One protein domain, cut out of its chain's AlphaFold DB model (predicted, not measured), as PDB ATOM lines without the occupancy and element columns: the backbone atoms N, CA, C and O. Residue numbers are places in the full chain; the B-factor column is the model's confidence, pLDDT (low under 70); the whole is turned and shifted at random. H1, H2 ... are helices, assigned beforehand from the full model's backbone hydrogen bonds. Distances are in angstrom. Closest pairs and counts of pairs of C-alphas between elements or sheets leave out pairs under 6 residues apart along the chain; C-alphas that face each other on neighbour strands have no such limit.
ATOM      1  N   ALA A 115     -22.219 -47.077 -30.338       81.62
ATOM      2  CA  ALA A 115     -23.437 -47.776 -30.747       81.62
ATOM      3  C   ALA A 115     -23.576 -47.821 -32.282       81.62
ATOM      4  O   ALA A 115     -23.510 -46.783 -32.938       81.62
ATOM      5  N   LEU A 116     -23.843 -49.012 -32.829       73.56
ATOM      6  CA  LEU A 116     -23.913 -49.277 -34.275       73.56
ATOM      7  C   LEU A 116     -25.086 -48.579 -34.988       73.56
ATOM      8  O   LEU A 116     -25.009 -48.313 -36.180       73.56
ATOM      9  N   GLY A 117     -26.172 -48.259 -34.274       73.62
ATOM     10  CA  GLY A 117     -27.394 -47.729 -34.894       73.62
ATOM     11  C   GLY A 117     -27.317 -46.265 -35.343       73.62
ATOM     12  O   GLY A 117     -28.065 -45.873 -36.232       73.62
ATOM     13  N   LYS A 118     -26.438 -45.454 -34.730       77.00
ATOM     14  CA  LYS A 118     -26.161 -44.049 -35.088       77.00
ATOM     15  C   LYS A 118     -24.747 -43.692 -34.609       77.00
ATOM     16  O   LYS A 118     -24.602 -43.263 -33.458       77.00
ATOM     17  N   PRO A 119     -23.702 -43.906 -35.426       82.12
ATOM     18  CA  PRO A 119     -22.341 -43.653 -34.987       82.12
ATOM     19  C   PRO A 119     -22.169 -42.171 -34.653       82.12
ATOM     20  O   PRO A 119     -22.608 -41.274 -35.376       82.12
ATOM     21  N   CYS A 120     -21.526 -41.914 -33.520       90.81
ATOM     22  CA  CYS A 120     -21.069 -40.580 -33.178       90.81
ATOM     23  C   CYS A 120     -20.167 -40.060 -34.304       90.81
ATOM     24  O   CYS A 120     -19.182 -40.719 -34.625       90.81
ATOM     25  N   GLN A 121     -20.428 -38.866 -34.847       91.94
ATOM     26  CA  GLN A 121     -19.545 -38.245 -35.852       91.94
ATOM     27  C   GLN A 121     -18.094 -38.118 -35.364       91.94
ATOM     28  O   GLN A 121     -17.157 -38.143 -36.155       91.94
ATOM     29  N   ARG A 122     -17.904 -38.013 -34.046       92.88
ATOM     30  CA  ARG A 122     -16.587 -37.913 -33.411       92.88
ATOM     31  C   ARG A 122     -15.963 -39.271 -33.083       92.88
ATOM     32  O   ARG A 122     -14.893 -39.306 -32.495       92.88
ATOM     33  N   GLY A 123     -16.621 -40.391 -33.403       94.56
ATOM     34  CA  GLY A 123     -16.154 -41.736 -33.042       94.56
ATOM     35  C   GLY A 123     -16.038 -41.964 -31.529       94.56
ATOM     36  O   GLY A 123     -15.294 -42.827 -31.083       94.56
ATOM     37  N   MET A 124     -16.733 -41.168 -30.715       95.69
ATOM     38  CA  MET A 124     -16.706 -41.258 -29.254       95.69
ATOM     39  C   MET A 124     -17.979 -41.920 -28.728       95.69
ATOM     40  O   MET A 124     -19.050 -41.797 -29.324       95.69
ATOM     41  N   CYS A 125     -17.900 -42.577 -27.569       94.81
ATOM     42  CA  CYS A 125     -19.103 -42.995 -26.855       94.81
ATOM     43  C   CYS A 125     -19.935 -41.768 -26.428       94.81
ATOM     44  O   CYS A 125     -19.408 -40.660 -26.309       94.81
ATOM     45  N   LYS A 126     -21.230 -41.969 -26.142       94.50
ATOM     46  CA  LYS A 126     -22.171 -40.899 -25.749       94.50
ATOM     47  C   LYS A 126     -21.612 -39.982 -24.648       94.50
ATOM     48  O   LYS A 126     -21.729 -38.767 -24.748       94.50
ATOM     49  N   ALA A 127     -20.982 -40.567 -23.627       95.31
ATOM     50  CA  ALA A 127     -20.442 -39.844 -22.474       95.31
ATOM     51  C   ALA A 127     -19.294 -38.894 -22.853       95.31
ATOM     52  O   ALA A 127     -19.361 -37.712 -22.535       95.31
ATOM     53  N   HIS A 128     -18.283 -39.383 -23.577       96.44
ATOM     54  CA  HIS A 128     -17.146 -38.553 -23.992       96.44
ATOM     55  C   HIS A 128     -17.515 -37.569 -25.099       96.44
ATOM     56  O   HIS A 128     -17.055 -36.433 -25.079       96.44
ATOM     57  N   CYS A 129     -18.427 -37.940 -26.003       96.44
ATOM     58  CA  CYS A 129     -18.939 -36.990 -26.983       96.44
ATOM     59  C   CYS A 129     -19.645 -35.809 -26.306       96.44
ATOM     60  O   CYS A 129     -19.400 -34.671 -26.690       96.44
ATOM     61  N   ALA A 130     -20.498 -36.068 -25.308       95.62
ATOM     62  CA  ALA A 130     -21.194 -35.027 -24.556       95.62
ATOM     63  C   ALA A 130     -20.234 -34.174 -23.710       95.62
ATOM     64  O   ALA A 130     -20.387 -32.955 -23.678       95.62
ATOM     65  N   ALA A 131     -19.213 -34.786 -23.094       95.00
ATOM     66  CA  ALA A 131     -18.148 -34.065 -22.390       95.00
ATOM     67  C   ALA A 131     -17.350 -33.137 -23.320       95.00
ATOM     68  O   ALA A 131     -17.018 -32.020 -22.940       95.00
ATOM     69  N   ALA A 132     -17.105 -33.565 -24.561       95.06
ATOM     70  CA  ALA A 132     -16.406 -32.785 -25.580       95.06
ATOM     71  C   ALA A 132     -17.282 -31.697 -26.248       95.06
ATOM     72  O   ALA A 132     -16.893 -31.141 -27.278       95.06
ATOM     73  N   GLY A 133     -18.476 -31.403 -25.725       95.19
ATOM     74  CA  GLY A 133     -19.393 -30.393 -26.277       95.19
ATOM     75  C   GLY A 133     -20.436 -30.928 -27.267       95.19
ATOM     76  O   GLY A 133     -21.124 -30.148 -27.918       95.19
ATOM     77  N   GLY A 134     -20.577 -32.248 -27.379       95.12
ATOM     78  CA  GLY A 134     -21.591 -32.920 -28.192       95.12
ATOM     79  C   GLY A 134     -21.312 -32.962 -29.695       95.12
ATOM     80  O   GLY A 134     -20.386 -32.337 -30.206       95.12
ATOM     81  N   CYS A 135     -22.099 -33.753 -30.429       94.25
ATOM     82  CA  CYS A 135     -22.079 -33.778 -31.894       94.25
ATOM     83  C   CYS A 135     -23.493 -33.607 -32.455       94.25
ATOM     84  O   CYS A 135     -24.467 -34.011 -31.824       94.25
ATOM     85  N   ILE A 136     -23.597 -33.031 -33.653       85.50
ATOM     86  CA  ILE A 136     -24.879 -32.622 -34.252       85.50
ATOM     87  C   ILE A 136     -25.714 -33.840 -34.682       85.50
ATOM     88  O   ILE A 136     -26.936 -33.829 -34.580       85.50
ATOM     89  N   THR A 137     -25.071 -34.926 -35.119       81.88
ATOM     90  CA  THR A 137     -25.768 -36.134 -35.604       81.88
ATOM     91  C   THR A 137     -26.301 -37.048 -34.511       81.88
ATOM     92  O   THR A 137     -27.181 -37.874 -34.761       81.88
ATOM     93  N   GLY A 138     -25.772 -36.934 -33.294       77.19
ATOM     94  CA  GLY A 138     -26.227 -37.724 -32.167       77.19
ATOM     95  C   GLY A 138     -27.392 -37.007 -31.511       77.19
ATOM     96  O   GLY A 138     -27.164 -36.104 -30.713       77.19
ATOM     97  N   THR A 139     -28.629 -37.446 -31.770       75.06
ATOM     98  CA  THR A 139     -29.850 -36.846 -31.187       75.06
ATOM     99  C   THR A 139     -29.859 -36.804 -29.652       75.06
ATOM    100  O   THR A 139     -30.750 -36.201 -29.076       75.06
ATOM    101  N   ASN A 140     -28.879 -37.423 -28.982       82.62
ATOM    102  CA  ASN A 140     -28.722 -37.443 -27.532       82.62
ATOM    103  C   ASN A 140     -27.246 -37.314 -27.100       82.62
ATOM    104  O   ASN A 140     -26.823 -38.023 -26.196       82.62
ATOM    105  N   HIS A 141     -26.407 -36.527 -27.778       91.62
ATOM    106  CA  HIS A 141     -24.999 -36.336 -27.378       91.62
ATOM    107  C   HIS A 141     -24.761 -34.993 -26.667       91.62
ATOM    108  O   HIS A 141     -23.675 -34.439 -26.763       91.62
ATOM    109  N   SER A 142     -25.751 -34.446 -25.957       93.81
ATOM    110  CA  SER A 142     -25.575 -33.235 -25.140       93.81
ATOM    111  C   SER A 142     -25.190 -33.577 -23.699       93.81
ATOM    112  O   SER A 142     -25.526 -34.656 -23.203       93.81
ATOM    113  N   TRP A 143     -24.527 -32.654 -23.000       93.00
ATOM    114  CA  TRP A 143     -24.216 -32.796 -21.571       93.00
ATOM    115  C   TRP A 143     -25.469 -33.084 -20.729       93.00
ATOM    116  O   TRP A 143     -25.465 -33.983 -19.885       93.00
ATOM    117  N   ASP A 144     -26.575 -32.406 -21.041       93.12
ATOM    118  CA  ASP A 144     -27.863 -32.545 -20.343       93.12
ATOM    119  C   ASP A 144     -28.528 -33.910 -20.555       93.12
ATOM    120  O   ASP A 144     -29.364 -34.340 -19.765       93.12
ATOM    121  N   SER A 145     -28.139 -34.632 -21.609       89.38
ATOM    122  CA  SER A 145     -28.656 -35.972 -21.906       89.38
ATOM    123  C   SER A 145     -27.924 -37.103 -21.163       89.38
ATOM    124  O   SER A 145     -28.259 -38.283 -21.344       89.38
ATOM    125  N   LEU A 146     -26.911 -36.769 -20.352       92.25
ATOM    126  CA  LEU A 146     -26.230 -37.691 -19.444       92.25
ATOM    127  C   LEU A 146     -26.920 -37.714 -18.076       92.25
ATOM    128  O   LEU A 146     -27.342 -36.684 -17.561       92.25
ATOM    129  N   MET A 147     -26.989 -38.889 -17.445       90.06
ATOM    130  CA  MET A 147     -27.486 -38.970 -16.067       90.06
ATOM    131  C   MET A 147     -26.487 -38.327 -15.093       90.06
ATOM    132  O   MET A 147     -25.277 -38.402 -15.311       90.06
ATOM    133  N   GLN A 148     -26.968 -37.768 -13.978       87.69
ATOM    134  CA  GLN A 148     -26.139 -37.082 -12.972       87.69
ATOM    135  C   GLN A 148     -24.896 -37.886 -12.511       87.69
ATOM    136  O   GLN A 148     -23.818 -37.296 -12.434       87.69
ATOM    137  N   PRO A 149     -24.954 -39.222 -12.301       88.81
ATOM    138  CA  PRO A 149     -23.756 -40.003 -11.975       88.81
ATOM    139  C   PRO A 149     -22.722 -40.046 -13.113       88.81
ATOM    140  O   PRO A 149     -21.519 -40.099 -12.864       88.81
ATOM    141  N   GLN A 150     -23.168 -40.010 -14.372       89.38
ATOM    142  CA  GLN A 150     -22.286 -39.980 -15.544       89.38
ATOM    143  C   GLN A 150     -21.610 -38.613 -15.682       89.38
ATOM    144  O   GLN A 150     -20.410 -38.564 -15.942       89.38
ATOM    145  N   GLN A 151     -22.349 -37.527 -15.437       93.56
ATOM    146  CA  GLN A 151     -21.800 -36.168 -15.385       93.56
ATOM    147  C   GLN A 151     -20.757 -36.039 -14.265       93.56
ATOM    148  O   GLN A 151     -19.646 -35.575 -14.508       93.56
ATOM    149  N   GLN A 152     -21.060 -36.529 -13.055       90.19
ATOM    150  CA  GLN A 152     -20.112 -36.520 -11.934       90.19
ATOM    151  C   GLN A 152     -18.850 -37.340 -12.221       90.19
ATOM    152  O   GLN A 152     -17.754 -36.915 -11.862       90.19
ATOM    153  N   LYS A 153     -18.977 -38.491 -12.893       89.88
ATOM    154  CA  LYS A 153     -17.821 -39.317 -13.270       89.88
ATOM    155  C   LYS A 153     -16.905 -38.621 -14.284       89.88
ATOM    156  O   LYS A 153     -15.705 -38.845 -14.234       89.88
ATOM    157  N   LEU A 154     -17.457 -37.782 -15.163       88.31
ATOM    158  CA  LEU A 154     -16.693 -36.989 -16.137       88.31
ATOM    159  C   LEU A 154     -16.082 -35.719 -15.522       88.31
ATOM    160  O   LEU A 154     -15.012 -35.296 -15.941       88.31
ATOM    161  N   LEU A 155     -16.738 -35.122 -14.519       87.50
ATOM    162  CA  LEU A 155     -16.228 -33.953 -13.785       87.50
ATOM    163  C   LEU A 155     -15.084 -34.295 -12.828       87.50
ATOM    164  O   LEU A 155     -14.284 -33.423 -12.487       87.50
TER     165      LEU A 155
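This is residues 115 to 155 of the 674 residues of an uncharacterized protein of Fibularhizoctonia sp. CBS 109695 (UniProt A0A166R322). This is a chain with little regular structure, mostly loop: short helix H1 sits in the middle, H2 makes one end of the length, and the first printed residues lie toward the other end. From H1, the loop of residues 132 to 147 folds back toward that other end before it returns to H2. The printed part has 41 residues, 14 of them in the two named helices, H1 then H2, with no named strand; the class is all helix. It is compact, with a radius of gyration of the C-alphas of 9.5 A, and only just elongated, spanning 25 by 17 by 15 A.

Look first at H1, residues 126 to 131, then at H2, residues 148 to 155. They only just touch, with 3 pairs of C-alphas within 8 A; the closest C-alphas, of Ala 131 and Leu 154, are 7.1 A apart. Their lines stand at a steep tilt of 52 degrees, and they run the same way. In H1 and H2 every O i to N i+4 pair is within hydrogen-bond range.

Find C-alpha 126 at (-22.171, -40.899, -25.749); from there H1 runs 8.6 A to C-alpha 131. H2 runs 10.4 A from C-alpha 148 to C-alpha 155 at (-16.228, -33.953, -13.785).

The two C-alphas farthest apart, of Gly 117 and Leu 155, are 27.6 A apart. The link from H1 to H2 is long, 16 residues. The printed part has no cut, and no printed residue is under 70 in pLDDT.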